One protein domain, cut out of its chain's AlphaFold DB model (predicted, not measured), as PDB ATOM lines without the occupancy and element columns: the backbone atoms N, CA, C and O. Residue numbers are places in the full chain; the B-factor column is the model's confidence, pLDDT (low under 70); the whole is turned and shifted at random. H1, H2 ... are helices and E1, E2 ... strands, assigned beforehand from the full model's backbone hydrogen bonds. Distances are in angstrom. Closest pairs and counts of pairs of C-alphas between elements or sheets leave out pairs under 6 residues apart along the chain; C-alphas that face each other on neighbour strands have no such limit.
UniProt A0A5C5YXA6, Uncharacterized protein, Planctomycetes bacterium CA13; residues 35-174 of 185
ATOM      1  N   ARG A  35      34.493 -20.977  48.150       89.69
ATOM      2  CA  ARG A  35      33.216 -21.564  48.602       89.69
ATOM      3  C   ARG A  35      31.942 -20.818  48.173       89.69
ATOM      4  O   ARG A  35      30.850 -21.337  48.358       89.69
ATOM      5  N   ASN A  36      32.064 -19.585  47.681       89.69
ATOM      6  CA  ASN A  36      30.935 -18.761  47.243       89.69
ATOM      7  C   ASN A  36      30.789 -18.742  45.710       89.69
ATOM      8  O   ASN A  36      30.107 -17.869  45.174       89.69
ATOM      9  N   ILE A  37      31.476 -19.636  44.997       91.56
ATOM     10  CA  ILE A  37      31.515 -19.659  43.535       91.56
ATOM     11  C   ILE A  37      30.770 -20.888  43.032       91.56
ATOM     12  O   ILE A  37      31.210 -22.011  43.229       91.56
ATOM     13  N   ASP A  38      29.671 -20.671  42.315       89.38
ATOM     14  CA  ASP A  38      28.907 -21.781  41.731       89.38
ATOM     15  C   ASP A  38      29.561 -22.329  40.453       89.38
ATOM     16  O   ASP A  38      29.561 -23.535  40.201       89.38
ATOM     17  N   ALA A  39      30.065 -21.418  39.614       89.88
ATOM     18  CA  ALA A  39      30.625 -21.709  38.300       89.88
ATOM     19  C   ALA A  39      31.596 -20.607  37.863       89.88
ATOM     20  O   ALA A  39      31.421 -19.435  38.224       89.88
ATOM     21  N   ILE A  40      32.572 -20.994  37.040       91.38
ATOM     22  CA  ILE A  40      33.593 -20.120  36.465       91.38
ATOM     23  C   ILE A  40      33.561 -20.260  34.941       91.38
ATOM     24  O   ILE A  40      33.484 -21.365  34.411       91.38
ATOM     25  N   THR A  41      33.642 -19.133  34.240       90.25
ATOM     26  CA  THR A  41      33.987 -19.084  32.819       90.25
ATOM     27  C   THR A  41      35.440 -18.640  32.701       90.25
ATOM     28  O   THR A  41      35.765 -17.531  33.131       90.25
ATOM     29  N   ILE A  42      36.306 -19.487  32.150       90.94
ATOM     30  CA  ILE A  42      37.710 -19.175  31.869       90.94
ATOM     31  C   ILE A  42      37.791 -18.359  30.584       90.94
ATOM     32  O   ILE A  42      37.110 -18.655  29.599       90.94
ATOM     33  N   VAL A  43      38.615 -17.319  30.612       87.31
ATOM     34  CA  VAL A  43      38.756 -16.360  29.521       87.31
ATOM     35  C   VAL A  43      40.207 -16.052  29.202       87.31
ATOM     36  O   VAL A  43      41.083 -16.145  30.062       87.31
ATOM     37  N   GLU A  44      40.450 -15.645  27.958       82.06
ATOM     38  CA  GLU A  44      41.748 -15.128  27.528       82.06
ATOM     39  C   GLU A  44      41.945 -13.740  28.169       82.06
ATOM     40  O   GLU A  44      41.238 -12.789  27.841       82.06
ATOM     41  N   ASP A  45      42.881 -13.598  29.107       71.44
ATOM     42  CA  ASP A  45      43.374 -12.284  29.539       71.44
ATOM     43  C   ASP A  45      44.852 -12.174  29.175       71.44
ATOM     44  O   ASP A  45      45.630 -13.117  29.332       71.44
ATOM     45  N   GLY A  46      45.207 -11.035  28.589       49.78
ATOM     46  CA  GLY A  46      46.479 -10.826  27.917       49.78
ATOM     47  C   GLY A  46      47.649 -10.890  28.890       49.78
ATOM     48  O   GLY A  46      47.895  -9.943  29.628       49.78
ATOM     49  N   GLY A  47      48.414 -11.975  28.835       46.25
ATOM     50  CA  GLY A  47      49.675 -12.071  29.555       46.25
ATOM     51  C   GLY A  47      50.146 -13.504  29.696       46.25
ATOM     52  O   GLY A  47      50.034 -14.088  30.763       46.25
ATOM     53  N   LEU A  48      50.721 -14.070  28.633       44.78
ATOM     54  CA  LEU A  48      51.631 -15.199  28.813       44.78
ATOM     55  C   LEU A  48      52.837 -14.670  29.593       44.78
ATOM     56  O   LEU A  48      53.720 -14.041  29.005       44.78
ATOM     57  N   ILE A  49      52.880 -14.891  30.906       49.78
ATOM     58  CA  ILE A  49      54.128 -14.708  31.639       49.78
ATOM     59  C   ILE A  49      55.067 -15.817  31.158       49.78
ATOM     60  O   ILE A  49      54.893 -16.993  31.461       49.78
ATOM     61  N   GLN A  50      56.060 -15.452  30.347       50.03
ATOM     62  CA  GLN A  50      57.151 -16.342  29.950       50.03
ATOM     63  C   GLN A  50      58.172 -16.461  31.093       50.03
ATOM     64  O   GLN A  50      59.346 -16.147  30.921       50.03
ATOM     65  N   ASP A  51      57.740 -16.895  32.278       55.50
ATOM     66  CA  ASP A  51      58.634 -17.157  33.418       55.50
ATOM     67  C   ASP A  51      59.186 -18.593  33.439       55.50
ATOM     68  O   ASP A  51      59.846 -19.006  34.395       55.50
ATOM     69  N   GLY A  52      58.949 -19.355  32.369       57.78
ATOM     70  CA  GLY A  52      59.489 -20.700  32.212       57.78
ATOM     71  C   GLY A  52      58.608 -21.815  32.768       57.78
ATOM     72  O   GLY A  52      59.122 -22.915  32.946       57.78
ATOM     73  N   GLY A  53      57.313 -21.572  32.993       72.38
ATOM     74  CA  GLY A  53      56.336 -22.657  33.137       72.38
ATOM     75  C   GLY A  53      55.095 -22.344  33.967       72.38
ATOM     76  O   GLY A  53      54.177 -23.159  33.971       72.38
ATOM     77  N   THR A  54      55.003 -21.195  34.638       85.06
ATOM     78  CA  THR A  54      53.784 -20.848  35.377       85.06
ATOM     79  C   THR A  54      52.586 -20.783  34.437       85.06
ATOM     80  O   THR A  54      52.631 -20.162  33.374       85.06
ATOM     81  N   VAL A  55      51.502 -21.448  34.835       87.44
ATOM     82  CA  VAL A  55      50.233 -21.414  34.110       87.44
ATOM     83  C   VAL A  55      49.283 -20.507  34.871       87.44
ATOM     84  O   VAL A  55      49.007 -20.732  36.048       87.44
ATOM     85  N   GLU A  56      48.776 -19.489  34.190       89.12
ATOM     86  CA  GLU A  56      47.797 -18.551  34.726       89.12
ATOM     87  C   GLU A  56      46.490 -18.670  33.951       89.12
ATOM     88  O   GLU A  56      46.484 -18.685  32.721       89.12
ATOM     89  N   LEU A  57      45.381 -18.741  34.680       89.94
ATOM     90  CA  LEU A  57      44.035 -18.711  34.139       89.94
ATOM     91  C   LEU A  57      43.272 -17.551  34.764       89.94
ATOM     92  O   LEU A  57      43.227 -17.377  35.986       89.94
ATOM     93  N   TYR A  58      42.605 -16.795  33.906       89.25
ATOM     94  CA  TYR A  58      41.684 -15.754  34.317       89.25
ATOM     95  C   TYR A  58      40.266 -16.262  34.131       89.25
ATOM     96  O   TYR A  58      39.941 -16.902  33.133       89.25
ATOM     97  N   GLY A  59      39.417 -15.987  35.113       88.50
ATOM     98  CA  GLY A  59      38.036 -16.427  35.087       88.50
ATOM     99  C   GLY A  59      37.074 -15.349  35.545       88.50
ATOM    100  O   GLY A  59      37.436 -14.383  36.223       88.50
ATOM    101  N   VAL A  60      35.815 -15.537  35.171       87.19
ATOM    102  CA  VAL A  60      34.694 -14.748  35.662       87.19
ATOM    103  C   VAL A  60      33.653 -15.696  36.228       87.19
ATOM    104  O   VAL A  60      33.219 -16.643  35.578       87.19
ATOM    105  N   THR A  61      33.269 -15.450  37.473       88.38
ATOM    106  CA  THR A  61      32.220 -16.211  38.152       88.38
ATOM    107  C   THR A  61      30.852 -15.903  37.552       88.38
ATOM    108  O   THR A  61      30.633 -14.828  36.988       88.38
ATOM    109  N   LYS A  62      29.873 -16.785  37.763       83.88
ATOM    110  CA  LYS A  62      28.470 -16.537  37.378       83.88
ATOM    111  C   LYS A  62      27.902 -15.221  37.940       83.88
ATOM    112  O   LYS A  62      27.090 -14.573  37.283       83.88
ATOM    113  N   SER A  63      28.344 -14.825  39.133       81.75
ATOM    114  CA  SER A  63      28.010 -13.558  39.801       81.75
ATOM    115  C   SER A  63      28.734 -12.326  39.234       81.75
ATOM    116  O   SER A  63      28.468 -11.212  39.671       81.75
ATOM    117  N   GLY A  64      29.655 -12.497  38.283       80.62
ATOM    118  CA  GLY A  64      30.391 -11.403  37.643       80.62
ATOM    119  C   GLY A  64      31.684 -10.977  38.349       80.62
ATOM    120  O   GLY A  64      32.320 -10.014  37.921       80.62
ATOM    121  N   HIS A  65      32.112 -11.678  39.404       84.25
ATOM    122  CA  HIS A  65      33.425 -11.456  40.028       84.25
ATOM    123  C   HIS A  65      34.546 -12.031  39.167       84.25
ATOM    124  O   HIS A  65      34.393 -13.128  38.626       84.25
ATOM    125  N   ARG A  66      35.684 -11.332  39.103       83.88
ATOM    126  CA  ARG A  66      36.915 -11.883  38.525       83.88
ATOM    127  C   ARG A  66      37.552 -12.855  39.504       83.88
ATOM    128  O   ARG A  66      37.556 -12.617  40.711       83.88
ATOM    129  N   CYS A  67      38.140 -13.901  38.959       88.00
ATOM    130  CA  CYS A  67      39.038 -14.771  39.684       88.00
ATOM    131  C   CYS A  67      40.313 -15.007  38.883       88.00
ATOM    132  O   CYS A  67      40.333 -14.904  37.654       88.00
ATOM    133  N   PHE A  68      41.373 -15.314  39.611       89.94
ATOM    134  CA  PHE A  68      42.691 -15.595  39.078       89.94
ATOM    135  C   PHE A  68      43.174 -16.917  39.653       89.94
ATOM    136  O   PHE A  68      43.165 -17.102  40.870       89.94
ATOM    137  N   ILE A  69      43.568 -17.836  38.784       92.56
ATOM    138  CA  ILE A  69      44.082 -19.149  39.158       92.56
ATOM    139  C   ILE A  69      45.493 -19.230  38.608       92.56
ATOM    140  O   ILE A  69      45.719 -18.950  37.435       92.56
ATOM    141  N   ARG A  70      46.447 -19.604  39.452       91.75
ATOM    142  CA  ARG A  70      47.848 -19.693  39.055       91.75
ATOM    143  C   ARG A  70      48.452 -20.980  39.568       91.75
ATOM    144  O   ARG A  70      48.338 -21.287  40.750       91.75
ATOM    145  N   LEU A  71      49.123 -21.700  38.686       91.25
ATOM    146  CA  LEU A  71      49.952 -22.841  39.016       91.25
ATOM    147  C   LEU A  71      51.404 -22.456  38.759       91.25
ATOM    148  O   LEU A  71      51.824 -22.360  37.607       91.25
ATOM    149  N   ASN A  72      52.173 -22.246  39.823       87.44
ATOM    150  CA  ASN A  72      53.585 -21.905  39.680       87.44
ATOM    151  C   ASN A  72      54.351 -23.134  39.208       87.44
ATOM    152  O   ASN A  72      54.534 -24.080  39.975       87.44
ATOM    153  N   GLN A  73      54.845 -23.126  37.977       75.75
ATOM    154  CA  GLN A  73      55.774 -24.145  37.495       75.75
ATOM    155  C   GLN A  73      57.074 -23.440  37.112       75.75
ATOM    156  O   GLN A  73      57.448 -23.365  35.951       75.75
ATOM    157  N   HIS A  74      57.765 -22.847  38.084       66.25
ATOM    158  CA  HIS A  74      59.068 -22.262  37.789       66.25
ATOM    159  C   HIS A  74      60.067 -23.378  37.451       66.25
ATOM    160  O   HIS A  74      60.388 -24.213  38.295       66.25
ATOM    161  N   ALA A  75      60.574 -23.369  36.215       50.91
ATOM    162  CA  ALA A  75      61.750 -24.140  35.803       50.91
ATOM    163  C   ALA A  75      63.076 -23.457  36.195       50.91
ATOM    164  O   ALA A  75      64.154 -24.022  36.000       50.91
ATOM    165  N   LEU A  76      63.018 -22.220  36.700       54.75
ATOM    166  CA  LEU A  76      64.197 -21.435  37.043       54.75
ATOM    167  C   LEU A  76      64.713 -21.800  38.437       54.75
ATOM    168  O   LEU A  76      63.954 -21.957  39.385       54.75
ATOM    169  N   TYR A  77      66.032 -21.947  38.538       57.19
ATOM    170  CA  TYR A  77      66.732 -22.229  39.787       57.19
ATOM    171  C   TYR A  77      66.556 -21.061  40.765       57.19
ATOM    172  O   TYR A  77      66.888 -19.924  40.429       57.19
ATOM    173  N   GLY A  78      66.091 -21.345  41.977       63.22
ATOM    174  CA  GLY A  78      65.966 -20.360  43.044       63.22
ATOM    175  C   GLY A  78      65.786 -21.030  44.400       63.22
ATOM    176  O   GLY A  78      65.242 -22.132  44.487       63.22
ATOM    177  N   ASP A  79      66.245 -20.361  45.455       67.25
ATOM    178  CA  ASP A  79      66.004 -20.771  46.840       67.25
ATOM    179  C   ASP A  79      64.577 -20.363  47.235       67.25
ATOM    180  O   ASP A  79      64.352 -19.387  47.951       67.25
ATOM    181  N   TYR A  80      63.588 -21.078  46.699       73.38
ATOM    182  CA  TYR A  80      62.188 -20.814  47.009       73.38
ATOM    183  C   TYR A  80      61.856 -21.329  48.407       73.38
ATOM    184  O   TYR A  80      62.042 -22.507  48.719       73.38
ATOM    185  N   LEU A  81      61.288 -20.457  49.237       79.81
ATOM    186  CA  LEU A  81      60.687 -20.880  50.496       79.81
ATOM    187  C   LEU A  81      59.486 -21.777  50.192       79.81
ATOM    188  O   LEU A  81      58.588 -21.372  49.451       79.81
ATOM    189  N   LEU A  82      59.472 -22.981  50.769       82.62
ATOM    190  CA  LEU A  82      58.330 -23.895  50.707       82.62
ATOM    191  C   LEU A  82      57.113 -23.296  51.425       82.62
ATOM    192  O   LEU A  82      57.253 -22.484  52.338       82.62
ATOM    193  N   ALA A  83      55.921 -23.737  51.022       82.44
ATOM    194  CA  ALA A  83      54.638 -23.270  51.555       82.44
ATOM    195  C   ALA A  83      54.384 -21.759  51.388       82.44
ATOM    196  O   ALA A  83      53.656 -21.149  52.169       82.44
ATOM    197  N   THR A  84      54.944 -21.157  50.341       86.31
ATOM    198  CA  THR A  84      54.644 -19.784  49.931       86.31
ATOM    199  C   THR A  84      53.922 -19.770  48.590       86.31
ATOM    200  O   THR A  84      53.952 -20.737  47.827       86.31
ATOM    201  N   ALA A  85      53.289 -18.642  48.268       85.31
ATOM    202  CA  ALA A  85      52.665 -18.431  46.966       85.31
ATOM    203  C   ALA A  85      53.679 -18.342  45.809       85.31
ATOM    204  O   ALA A  85      53.259 -18.174  44.674       85.31
ATOM    205  N   GLU A  86      54.984 -18.418  46.065       83.38
ATOM    206  CA  GLU A  86      56.045 -18.474  45.047       83.38
ATOM    207  C   GLU A  86      56.653 -19.877  44.945       83.38
ATOM    208  O   GLU A  86      57.406 -20.164  44.015       83.38
ATOM    209  N   SER A  87      56.314 -20.777  45.878       85.00
ATOM    210  CA  SER A  87      56.803 -22.148  45.855       85.00
ATOM    211  C   SER A  87      56.409 -22.832  44.539       85.00
ATOM    212  O   SER A  87      55.243 -22.759  44.127       85.00
ATOM    213  N   PRO A  88      57.345 -23.539  43.892       84.25
ATOM    214  CA  PRO A  88      57.042 -24.309  42.698       84.25
ATOM    215  C   PRO A  88      56.045 -25.444  42.964       84.25
ATOM    216  O   PRO A  88      55.964 -25.983  44.068       84.25
ATOM    217  N   GLY A  89      55.287 -25.811  41.934       87.38
ATOM    218  CA  GLY A  89      54.241 -26.828  41.989       87.38
ATOM    219  C   GLY A  89      53.042 -26.437  42.847       87.38
ATOM    220  O   GLY A  89      52.265 -27.311  43.209       87.38
ATOM    221  N   ARG A  90      52.876 -25.158  43.210       90.69
ATOM    222  CA  ARG A  90      51.764 -24.712  44.058       90.69
ATOM    223  C   ARG A  90      50.654 -24.035  43.272       90.69
ATOM    224  O   ARG A  90      50.900 -23.174  42.428       90.69
ATOM    225  N   LEU A  91      49.431 -24.424  43.618       94.19
ATOM    226  CA  LEU A  91      48.196 -23.851  43.108       94.19
ATOM    227  C   LEU A  91      47.792 -22.655  43.974       94.19
ATOM    228  O   LEU A  91      47.822 -22.724  45.204       94.19
ATOM    229  N   CYS A  92      47.417 -21.561  43.327       93.69
ATOM    230  CA  CYS A  92      46.937 -20.345  43.958       93.69
ATOM    231  C   CYS A  92      45.574 -19.950  43.384       93.69
ATOM    232  O   CYS A  92      45.347 -20.064  42.180       93.69
ATOM    233  N   PHE A  93      44.719 -19.392  44.238       94.19
ATOM    234  CA  PHE A  93      43.457 -18.760  43.871       94.19
ATOM    235  C   PHE A  93      43.434 -17.323  44.398       94.19
ATOM    236  O   PHE A  93      43.613 -17.097  45.590       94.19
ATOM    237  N   ASN A  94      43.249 -16.330  43.527       91.44
ATOM    238  CA  ASN A  94      43.294 -14.903  43.871       91.44
ATOM    239  C   ASN A  94      44.540 -14.522  44.696       91.44
ATOM    240  O   ASN A  94      44.448 -13.803  45.689       91.44
ATOM    241  N   ASN A  95      45.707 -15.027  44.279       88.31
ATOM    242  CA  ASN A  95      47.006 -14.874  44.955       88.31
ATOM    243  C   ASN A  95      47.105 -15.517  46.349       88.31
ATOM    244  O   ASN A  95      48.110 -15.335  47.033       88.31
ATOM    245  N   GLN A  96      46.101 -16.286  46.766       91.88
ATOM    246  CA  GLN A  96      46.144 -17.077  47.988       91.88
ATOM    247  C   GLN A  96      46.571 -18.499  47.661       91.88
ATOM    248  O   GLN A  96      46.090 -19.095  46.698       91.88
ATOM    249  N   LEU A  97      47.492 -19.025  48.461       93.00
ATOM    250  CA  LEU A  97      47.961 -20.394  48.342       93.00
ATOM    251  C   LEU A  97      46.821 -21.356  48.683       93.00
ATOM    252  O   LEU A  97      46.191 -21.209  49.728       93.00
ATOM    253  N   ILE A  98      46.586 -22.337  47.817       95.06
ATOM    254  CA  ILE A  98      45.681 -23.445  48.109       95.06
ATOM    255  C   ILE A  98      46.474 -24.552  48.807       95.06
ATOM    256  O   ILE A  98      47.599 -24.903  48.410       95.06
ATOM    257  N   ASP A  99      45.894 -25.071  49.884       94.56
ATOM    258  CA  ASP A  99      46.462 -26.183  50.632       94.56
ATOM    259  C   ASP A  99      46.298 -27.490  49.860       94.56
ATOM    260  O   ASP A  99      45.230 -27.792  49.325       94.56
ATOM    261  N   VAL A 100      47.374 -28.274  49.834       94.94
ATOM    262  CA  VAL A 100      47.461 -29.535  49.093       94.94
ATOM    263  C   VAL A 100      46.477 -30.544  49.672       94.94
ATOM    264  O   VAL A 100      46.524 -30.811  50.874       94.94
ATOM    265  N   ARG A 101      45.639 -31.145  48.821       95.06
ATOM    266  CA  ARG A 101      44.606 -32.122  49.222       95.06
ATOM    267  C   ARG A 101      43.623 -31.567  50.262       95.06
ATOM    268  O   ARG A 101      43.131 -32.299  51.121       95.06
ATOM    269  N   SER A 102      43.367 -30.264  50.209       96.44
ATOM    270  CA  SER A 102      42.347 -29.606  51.026       96.44
ATOM    271  C   SER A 102      40.976 -29.624  50.346       96.44
ATOM    272  O   SER A 102      40.862 -29.859  49.145       96.44
ATOM    273  N   ALA A 103      39.928 -29.308  51.109       96.38
ATOM    274  CA  ALA A 103      38.589 -29.114  50.550       96.38
ATOM    275  C   ALA A 103      38.541 -27.950  49.539       96.38
ATOM    276  O   ALA A 103      37.795 -28.014  48.567       96.38
ATOM    277  N   ASP A 104      39.358 -26.908  49.738       96.44
ATOM    278  CA  ASP A 104      39.452 -25.794  48.791       96.44
ATOM    279  C   ASP A 104      40.136 -26.229  47.479       96.44
ATOM    280  O   ASP A 104      39.751 -25.783  46.403       96.44
ATOM    281  N   GLU A 105      41.115 -27.138  47.525       96.94
ATOM    282  CA  GLU A 105      41.684 -27.737  46.307       96.94
ATOM    283  C   GLU A 105      40.634 -28.532  45.531       96.94
ATOM    284  O   GLU A 105      40.471 -28.326  44.328       96.94
ATOM    285  N   GLU A 106      39.904 -29.411  46.219       96.94
ATOM    286  CA  GLU A 106      38.862 -30.239  45.608       96.94
ATOM    287  C   GLU A 106      37.769 -29.376  44.963       96.94
ATOM    288  O   GLU A 106      37.371 -29.617  43.821       96.94
ATOM    289  N   GLU A 107      37.331 -28.322  45.652       97.12
ATOM    290  CA  GLU A 107      36.326 -27.401  45.132       97.12
ATOM    291  C   GLU A 107      36.833 -26.624  43.909       97.12
ATOM    292  O   GLU A 107      36.111 -26.472  42.921       97.12
ATOM    293  N   LEU A 108      38.092 -26.177  43.917       96.88
ATOM    294  CA  LEU A 108      38.679 -25.492  42.768       96.88
ATOM    295  C   LEU A 108      38.807 -26.428  41.559       96.88
ATOM    296  O   LEU A 108      38.491 -26.024  40.441       96.88
ATOM    297  N   LEU A 109      39.211 -27.684  41.771       97.31
ATOM    298  CA  LEU A 109      39.251 -28.694  40.711       97.31
ATOM    299  C   LEU A 109      37.860 -28.988  40.158       97.31
ATOM    300  O   LEU A 109      37.688 -29.059  38.941       97.31
ATOM    301  N   ARG A 110      36.849 -29.105  41.025       97.56
ATOM    302  CA  ARG A 110      35.452 -29.260  40.606       97.56
ATOM    303  C   ARG A 110      35.015 -28.085  39.732       97.56
ATOM    304  O   ARG A 110      34.371 -28.304  38.707       97.56
ATOM    305  N   LEU A 111      35.359 -26.855  40.111       96.75
ATOM    306  CA  LEU A 111      35.039 -25.659  39.331       96.75
ATOM    307  C   LEU A 111      35.758 -25.641  37.981       96.75
ATOM    308  O   LEU A 111      35.116 -25.340  36.980       96.75
ATOM    309  N   LEU A 112      37.044 -26.000  37.936       95.75
ATOM    310  CA  LEU A 112      37.837 -26.066  36.704       95.75
ATOM    311  C   LEU A 112      37.322 -27.133  35.731       95.75
ATOM    312  O   LEU A 112      37.116 -26.836  34.560       95.75
ATOM    313  N   LYS A 113      37.025 -28.342  36.219       96.62
ATOM    314  CA  LYS A 113      36.479 -29.444  35.404       96.62
ATOM    315  C   LYS A 113      35.119 -29.127  34.780       96.62
ATOM    316  O   LYS A 113      34.760 -29.707  33.763       96.62
ATOM    317  N   ASN A 114      34.350 -28.238  35.409       96.19
ATOM    318  CA  ASN A 114      33.039 -27.800  34.926       96.19
ATOM    319  C   ASN A 114      33.077 -26.389  34.319       96.19
ATOM    320  O   ASN A 114      32.017 -25.801  34.080       96.19
ATOM    321  N   ALA A 115      34.266 -25.814  34.128       93.31
ATOM    322  CA  ALA A 115      34.385 -24.455  33.643       93.31
ATOM    323  C   ALA A 115      34.012 -24.371  32.163       93.31
ATOM    324  O   ALA A 115      34.348 -25.234  31.356       93.31
ATOM    325  N   GLU A 116      33.333 -23.290  31.794       91.81
ATOM    326  CA  GLU A 116      33.162 -22.939  30.387       91.81
ATOM    327  C   GLU A 116      34.409 -22.185  29.918       91.81
ATOM    328  O   GLU A 116      34.857 -21.266  30.603       91.81
ATOM    329  N   VAL A 117      34.948 -22.521  28.750       88.81
ATOM    330  CA  VAL A 117      36.110 -21.832  28.176       88.81
ATOM    331  C   VAL A 117      35.669 -20.921  27.039       88.81
ATOM    332  O   VAL A 117      34.902 -21.329  26.166       88.81
ATOM    333  N   LYS A 118      36.133 -19.666  27.060       85.69
ATOM    334  CA  LYS A 118      35.869 -18.679  26.007       85.69
ATOM    335  C   LYS A 118      37.103 -17.840  25.699       85.69
ATOM    336  O   LYS A 118      37.523 -17.023  26.513       85.69
ATOM    337  N   SER A 119      37.597 -17.923  24.474       80.00
ATOM    338  CA  SER A 119      38.687 -17.102  23.930       80.00
ATOM    339  C   SER A 119      38.174 -15.740  23.513       80.00
ATOM    340  O   SER A 119      38.173 -15.348  22.346       80.00
ATOM    341  N   VAL A 120      37.673 -15.024  24.505       76.69
ATOM    342  CA  VAL A 120      37.347 -13.616  24.420       76.69
ATOM    343  C   VAL A 120      38.202 -12.908  25.451       76.69
ATOM    344  O   VAL A 120      38.300 -13.358  26.592       76.69
ATOM    345  N   GLY A 121      38.781 -11.774  25.058       68.06
ATOM    346  CA  GLY A 121      39.374 -10.848  26.014       68.06
ATOM    347  C   GLY A 121      38.377 -10.524  27.129       68.06
ATOM    348  O   GLY A 121      37.166 -10.474  26.879       68.06
ATOM    349  N   LEU A 122      38.850 -10.224  28.340       62.59
ATOM    350  CA  LEU A 122      37.969  -9.803  29.438       62.59
ATOM    351  C   LEU A 122      37.026  -8.660  29.045       62.59
ATOM    352  O   LEU A 122      35.859  -8.673  29.435       62.59
ATOM    353  N   ASP A 123      37.511  -7.710  28.239       62.44
ATOM    354  CA  ASP A 123      36.715  -6.607  27.691       62.44
ATOM    355  C   ASP A 123      35.577  -7.084  26.770       62.44
ATOM    356  O   ASP A 123      34.458  -6.564  26.842       62.44
ATOM    357  N   GLY A 124      35.826  -8.133  25.982       63.97
ATOM    358  CA  GLY A 124      34.824  -8.819  25.167       63.97
ATOM    359  C   GLY A 124      33.795  -9.562  26.019       63.97
ATOM    360  O   GLY A 124      32.596  -9.452  25.763       63.97
ATOM    361  N   LEU A 125      34.216 -10.224  27.104       64.56
ATOM    362  CA  LEU A 125      33.279 -10.863  28.034       64.56
ATOM    363  C   LEU A 125      32.361  -9.837  28.721       64.56
ATOM    364  O   LEU A 125      31.179 -10.118  28.919       64.56
ATOM    365  N   ARG A 126      32.847  -8.621  29.036       60.44
ATOM    366  CA  ARG A 126      31.977  -7.557  29.587       60.44
ATOM    367  C   ARG A 126      30.872  -7.191  28.620       60.44
ATOM    368  O   ARG A 126      29.756  -6.948  29.063       60.44
ATOM    369  N   GLN A 127      31.191  -7.097  27.332       59.34
ATOM    370  CA  GLN A 127      30.177  -6.848  26.318       59.34
ATOM    371  C   GLN A 127      29.199  -8.021  26.288       59.34
ATOM    372  O   GLN A 127      28.017  -7.793  26.472       59.34
ATOM    373  N   LEU A 128      29.670  -9.268  26.243       57.62
ATOM    374  CA  LEU A 128      28.808 -10.457  26.207       57.62
ATOM    375  C   LEU A 128      27.863 -10.607  27.411       57.62
ATOM    376  O   LEU A 128      26.698 -10.959  27.231       57.62
ATOM    377  N   ILE A 129      28.329 -10.324  28.631       58.41
ATOM    378  CA  ILE A 129      27.484 -10.350  29.837       58.41
ATOM    379  C   ILE A 129      26.441  -9.221  29.792       58.41
ATOM    380  O   ILE A 129      25.311  -9.428  30.232       58.41
ATOM    381  N   LYS A 130      26.785  -8.059  29.215       55.75
ATOM    382  CA  LYS A 130      25.852  -6.939  28.987       55.75
ATOM    383  C   LYS A 130      24.829  -7.241  27.886       55.75
ATOM    384  O   LYS A 130      23.695  -6.793  27.990       55.75
ATOM    385  N   THR A 131      25.180  -8.014  26.857       52.31
ATOM    386  CA  THR A 131      24.296  -8.292  25.707       52.31
ATOM    387  C   THR A 131      23.329  -9.459  25.922       52.31
ATOM    388  O   THR A 131      22.734  -9.938  24.958       52.31
ATOM    389  N   LYS A 132      23.105  -9.911  27.165       45.28
ATOM    390  CA  LYS A 132      22.255 -11.071  27.513       45.28
ATOM    391  C   LYS A 132      20.786 -11.005  27.040       45.28
ATOM    392  O   LYS A 132      20.029 -11.927  27.322       45.28
ATOM    393  N   SER A 133      20.384  -9.956  26.321       46.72
ATOM    394  CA  SER A 133      19.053  -9.801  25.736       46.72
ATOM    395  C   SER A 133      18.937 -10.264  24.280       46.72
ATOM    396  O   SER A 133      17.856 -10.688  23.904       46.72
ATOM    397  N   ASN A 134      19.988 -10.282  23.450       40.84
ATOM    398  CA  ASN A 134      19.851 -10.787  22.077       40.84
ATOM    399  C   ASN A 134      21.189 -11.260  21.502       40.84
ATOM    400  O   ASN A 134      22.193 -10.557  21.588       40.84
ATOM    401  N   THR A 135      21.140 -12.373  20.766       41.38
ATOM    402  CA  THR A 135      22.145 -12.871  19.802       41.38
ATOM    403  C   THR A 135      23.154 -13.910  20.310       41.38
ATOM    404  O   THR A 135      24.355 -13.672  20.415       41.38
ATOM    405  N   THR A 136      22.669 -15.142  20.478       45.72
ATOM    406  CA  THR A 136      23.471 -16.379  20.550       45.72
ATOM    407  C   THR A 136      24.388 -16.568  19.322       45.72
ATOM    408  O   THR A 136      25.421 -17.224  19.419       45.72
ATOM    409  N   ASP A 137      24.072 -15.938  18.182       43.06
ATOM    410  CA  ASP A 137      24.837 -16.078  16.933       43.06
ATOM    411  C   ASP A 137      26.095 -15.193  16.851       43.06
ATOM    412  O   ASP A 137      27.044 -15.545  16.153       43.06
ATOM    413  N   GLN A 138      26.171 -14.085  17.601       42.72
ATOM    414  CA  GLN A 138      27.368 -13.226  17.603       42.72
ATOM    415  C   GLN A 138      28.520 -13.830  18.419       42.72
ATOM    416  O   GLN A 138      29.687 -13.605  18.098       42.72
ATOM    417  N   ILE A 139      28.204 -14.672  19.409       45.59
ATOM    418  CA  ILE A 139      29.185 -15.355  20.270       45.59
ATOM    419  C   ILE A 139      30.059 -16.317  19.453       45.59
ATOM    420  O   ILE A 139      31.267 -16.387  19.665       45.59
ATOM    421  N   ARG A 140      29.480 -16.995  18.454       45.94
ATOM    422  CA  ARG A 140      30.225 -17.893  17.557       45.94
ATOM    423  C   ARG A 140      31.216 -17.170  16.647       45.94
ATOM    424  O   ARG A 140      32.180 -17.785  16.220       45.94
ATOM    425  N   SER A 141      30.992 -15.889  16.349       44.88
ATOM    426  CA  SER A 141      31.856 -15.131  15.431       44.88
ATOM    427  C   SER A 141      33.126 -14.561  16.074       44.88
ATOM    428  O   SER A 141      34.012 -14.110  15.353       44.88
ATOM    429  N   LEU A 142      33.219 -14.578  17.411       49.47
ATOM    430  CA  LEU A 142      34.359 -14.041  18.168       49.47
ATOM    431  C   LEU A 142      35.243 -15.128  18.790       49.47
ATOM    432  O   LEU A 142      36.379 -14.838  19.157       49.47
ATOM    433  N   SER A 143      34.743 -16.362  18.900       51.34
ATOM    434  CA  SER A 143      35.554 -17.511  19.297       51.34
ATOM    435  C   SER A 143      36.388 -17.974  18.102       51.34
ATOM    436  O   SER A 143      35.873 -18.333  17.041       51.34
ATOM    437  N   TYR A 144      37.703 -17.954  18.278       58.03
ATOM    438  CA  TYR A 144      38.619 -18.662  17.402       58.03
ATOM    439  C   TYR A 144      38.750 -20.073  17.971       58.03
ATOM    440  O   TYR A 144      39.411 -20.240  18.991       58.03
ATOM    441  N   GLY A 145      38.125 -21.074  17.342       59.62
ATOM    442  CA  GLY A 145      38.045 -22.439  17.893       59.62
ATOM    443  C   GLY A 145      39.388 -23.027  18.353       59.62
ATOM    444  O   GLY A 145      39.445 -23.668  19.394       59.62
ATOM    445  N   SER A 146      40.492 -22.703  17.673       70.19
ATOM    446  CA  SER A 146      41.839 -23.142  18.071       70.19
ATOM    447  C   SER A 146      42.368 -22.513  19.368       70.19
ATOM    448  O   SER A 146      43.280 -23.052  19.988       70.19
ATOM    449  N   ARG A 147      41.843 -21.355  19.782       77.94
ATOM    450  CA  ARG A 147      42.213 -20.691  21.042       77.94
ATOM    451  C   ARG A 147      41.405 -21.244  22.211       77.94
ATOM    452  O   ARG A 147      41.957 -21.379  23.298       77.94
ATOM    453  N   ASP A 148      40.138 -21.602  21.978       83.31
ATOM    454  CA  ASP A 148      39.302 -22.261  22.991       83.31
ATOM    455  C   ASP A 148      39.900 -23.616  23.351       83.31
ATOM    456  O   ASP A 148      40.070 -23.908  24.530       83.31
ATOM    457  N   GLU A 149      40.309 -24.384  22.339       83.69
ATOM    458  CA  GLU A 149      41.051 -25.634  22.521       83.69
ATOM    459  C   GLU A 149      42.344 -25.407  23.315       83.69
ATOM    460  O   GLU A 149      42.583 -26.088  24.303       83.69
ATOM    461  N   TYR A 150      43.131 -24.380  22.977       84.75
ATOM    462  CA  TYR A 150      44.347 -24.052  23.725       84.75
ATOM    463  C   TYR A 150      44.085 -23.703  25.200       84.75
ATOM    464  O   TYR A 150      44.828 -24.130  26.082       84.75
ATOM    465  N   LEU A 151      43.062 -22.896  25.493       87.62
ATOM    466  CA  LEU A 151      42.694 -22.567  26.871       87.62
ATOM    467  C   LEU A 151      42.173 -23.799  27.617       87.62
ATOM    468  O   LEU A 151      42.497 -23.968  28.792       87.62
ATOM    469  N   GLN A 152      41.410 -24.658  26.940       90.94
ATOM    470  CA  GLN A 152      40.956 -25.927  27.497       90.94
ATOM    471  C   GLN A 152      42.149 -26.827  27.834       90.94
ATOM    472  O   GLN A 152      42.244 -27.279  28.968       90.94
ATOM    473  N   ASP A 153      43.128 -26.965  26.936       88.50
ATOM    474  CA  ASP A 153      44.359 -27.723  27.187       88.50
ATOM    475  C   ASP A 153      45.114 -27.202  28.424       88.50
ATOM    476  O   ASP A 153      45.745 -27.967  29.157       88.50
ATOM    477  N   ARG A 154      45.065 -25.890  28.699       89.19
ATOM    478  CA  ARG A 154      45.657 -25.308  29.917       89.19
ATOM    479  C   ARG A 154      44.876 -25.657  31.176       89.19
ATOM    480  O   ARG A 154      45.501 -25.944  32.198       89.19
ATOM    481  N   VAL A 155      43.546 -25.610  31.112       92.94
ATOM    482  CA  VAL A 155      42.672 -26.055  32.207       92.94
ATOM    483  C   VAL A 155      42.952 -27.522  32.514       92.94
ATOM    484  O   VAL A 155      43.274 -27.847  33.658       92.94
ATOM    485  N   ASP A 156      42.935 -28.368  31.489       93.62
ATOM    486  CA  ASP A 156      43.158 -29.807  31.600       93.62
ATOM    487  C   ASP A 156      44.563 -30.096  32.142       93.62
ATOM    488  O   ASP A 156      44.715 -30.845  33.100       93.62
ATOM    489  N   SER A 157      45.591 -29.399  31.649       90.94
ATOM    490  CA  SER A 157      46.960 -29.549  32.154       90.94
ATOM    491  C   SER A 157      47.112 -29.179  33.635       90.94
ATOM    492  O   SER A 157      47.918 -29.810  34.326       90.94
ATOM    493  N   ILE A 158      46.398 -28.159  34.132       92.94
ATOM    494  CA  ILE A 158      46.396 -27.832  35.566       92.94
ATOM    495  C   ILE A 158      45.711 -28.949  36.347       92.94
ATOM    496  O   ILE A 158      46.264 -29.407  37.347       92.94
ATOM    497  N   VAL A 159      44.534 -29.385  35.893       95.94
ATOM    498  CA  VAL A 159      43.754 -30.442  36.543       95.94
ATOM    499  C   VAL A 159      44.573 -31.732  36.630       95.94
ATOM    500  O   VAL A 159      44.819 -32.211  37.734       95.94
ATOM    501  N   ASP A 160      45.091 -32.219  35.506       94.81
ATOM    502  CA  ASP A 160      45.891 -33.443  35.423       94.81
ATOM    503  C   ASP A 160      47.119 -33.390  36.339       94.81
ATOM    504  O   ASP A 160      47.446 -34.358  37.034       94.81
ATOM    505  N   TYR A 161      47.811 -32.246  36.373       93.56
ATOM    506  CA  TYR A 161      48.966 -32.087  37.246       93.56
ATOM    507  C   TYR A 161      48.569 -32.127  38.721       93.56
ATOM    508  O   TYR A 161      49.184 -32.874  39.481       93.56
ATOM    509  N   VAL A 162      47.558 -31.359  39.137       95.25
ATOM    510  CA  VAL A 162      47.131 -31.281  40.545       95.25
ATOM    511  C   VAL A 162      46.590 -32.630  41.033       95.25
ATOM    512  O   VAL A 162      46.821 -33.007  42.182       95.25
ATOM    513  N   GLU A 163      45.947 -33.412  40.168       96.25
ATOM    514  CA  GLU A 163      45.486 -34.765  40.505       96.25
ATOM    515  C   GLU A 163      46.626 -35.789  40.621       96.25
ATOM    516  O   GLU A 163      46.468 -36.815  41.280       96.25
ATOM    517  N   SER A 164      47.804 -35.506  40.063       95.12
ATOM    518  CA  SER A 164      48.945 -36.421  40.121       95.12
ATOM    519  C   SER A 164      49.602 -36.500  41.510       95.12
ATOM    520  O   SER A 164      49.643 -35.528  42.267       95.12
ATOM    521  N   GLU A 165      50.231 -37.638  41.822       94.81
ATOM    522  CA  GLU A 165      51.098 -37.773  43.009       94.81
ATOM    523  C   GLU A 165      52.318 -36.843  42.940       94.81
ATOM    524  O   GLU A 165      52.785 -36.326  43.955       94.81
ATOM    525  N   ARG A 166      52.782 -36.533  41.721       90.75
ATOM    526  CA  ARG A 166      53.895 -35.605  41.497       90.75
ATOM    527  C   ARG A 166      53.607 -34.216  42.072       90.75
ATOM    528  O   ARG A 166      54.533 -33.565  42.547       90.75
ATOM    529  N   TYR A 167      52.360 -33.754  42.031       91.81
ATOM    530  CA  TYR A 167      51.975 -32.484  42.646       91.81
ATOM    531  C   TYR A 167      52.174 -32.508  44.167       91.81
ATOM    532  O   TYR A 167      52.775 -31.588  44.722       91.81
ATOM    533  N   VAL A 168      51.763 -33.590  44.833       92.56
ATOM    534  CA  VAL A 168      51.939 -33.765  46.284       92.56
ATOM    535  C   VAL A 168      53.421 -33.805  46.649       92.56
ATOM    536  O   VAL A 168      53.845 -33.135  47.596       92.56
ATOM    537  N   ASP A 169      54.216 -34.546  45.879       90.12
ATOM    538  CA  ASP A 169      55.652 -34.681  46.108       90.12
ATOM    539  C   ASP A 169      56.386 -33.347  45.961       90.12
ATOM    540  O   ASP A 169      57.172 -32.979  46.839       90.12
ATOM    541  N   VAL A 170      56.103 -32.598  44.890       88.44
ATOM    542  CA  VAL A 170      56.710 -31.280  44.651       88.44
ATOM    543  C   VAL A 170      56.255 -30.277  45.707       88.44
ATOM    544  O   VAL A 170      57.069 -29.513  46.216       88.44
ATOM    545  N   ALA A 171      54.984 -30.288  46.103       88.12
ATOM    546  CA  ALA A 171      54.494 -29.344  47.098       88.12
ATOM    547  C   ALA A 171      55.080 -29.581  48.503       88.12
ATOM    548  O   ALA A 171      55.202 -28.627  49.276       88.12
ATOM    549  N   ARG A 172      55.444 -30.830  48.833       87.31
ATOM    550  CA  ARG A 172      56.079 -31.204  50.108       87.31
ATOM    551  C   ARG A 172      57.584 -30.973  50.118       87.31
ATOM    552  O   ARG A 172      58.114 -30.523  51.128       87.31
ATOM    553  N   ASN A 173      58.259 -31.304  49.020       85.50
ATOM    554  CA  ASN A 173      59.719 -31.396  48.984       85.50
ATOM    555  C   ASN A 173      60.384 -30.319  48.111       85.50
ATOM    556  O   ASN A 173      61.607 -30.214  48.099       85.50
ATOM    557  N   GLY A 174      59.598 -29.527  47.380       82.06
ATOM    558  CA  GLY A 174      60.085 -28.691  46.287       82.06
ATOM    559  C   GLY A 174      60.412 -29.512  45.038       82.06
ATOM    560  O   GLY A 174      60.264 -30.737  45.008       82.06
TER     561      GLY A 174
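Overview. This is residues 35 to 174 of the 185 residues of an uncharacterized protein of Planctomycetes bacterium CA13 (UniProt A0A5C5YXA6). What is the main picture? A strongly twisted five-stranded sheet has the long helix H4 slanting over one face with H1 beside it, and H2 over the other face. Residues 130 to 135, of which 130 belongs to H2 and the rest link H2 to H3, stick out at one end of the long axis; H5 and the loop of residues 73 to 89 lie toward the other. What are its parts? The printed part has 140 residues with five named helices and five named strands, E1 E2 E3 E4 H1 E5 H2 H3 H4 H5, class mixed; the sheet, E4 E3 E2 E1 E5, is mixed too. It is compact, with a radius of gyration of the C-alphas of 16.0 A, yet elongated, spanning 52 by 30 by 21 A.

Along the chain. Where are the strands? E1 is residues 40 to 44, from C-alpha 40 at (33.593, -20.120, 36.465); E2 is 55 to 61, 19.2 A long; E3 is 66 to 72, 19.5 A; E4 is 90 to 93; E5 is 116 to 121. Where are the helices? H1 is residues 103 to 113, 15.3 A; H2 is 122 to 130; H3 is 136 to 139; H4 is 145 to 163, 26.8 A; H5 is 165 to 173, ending at C-alpha 173 (59.719, -31.396, 48.984).

Arrangement. How do the strands pair? E1 to E4 form a meander, each strand the antiparallel neighbour of the one before, with N 43 and O 58 at 2.9 A, N 57 and O 69 at 2.8 A and N 92 and O 70 at 2.8 A. E5 is parallel to E1, with N 42 and O 116 at 2.8 A. Where are the helices? H1 and H4 are on one face, at heights over the sheet of 8.8 A and 8.0 A, and H2 is on the opposite face at 9.9 A: three layers, helices on both faces of a sheet. H4, with residues 155 to 159 alone, touches H1 at a shallow tilt of 26 degrees, opposite ways; the closest C-alphas, of Leu 109 and Val 159, are 6.4 A apart. H5 only grazes the sheet, with residues 167 to 172, and H3 is not on it. What do the helix backbones show? In H1, H2, H4 and H5 every O i to N i+4 pair is within hydrogen-bond range; H3 is too short for one.

Size, cuts and confidence. How large is it? The two C-alphas farthest apart, of Asp 79 and Asn 134, are 53.3 A apart. Are there cuts or long links? The printed part has no cut, and the link from E3 to E4, 17 residues, is long. Where is confidence low? The mean pLDDT of the printed part is 79.4, and residues 46 to 52, 74 to 79 and 121 to 145 are under 70.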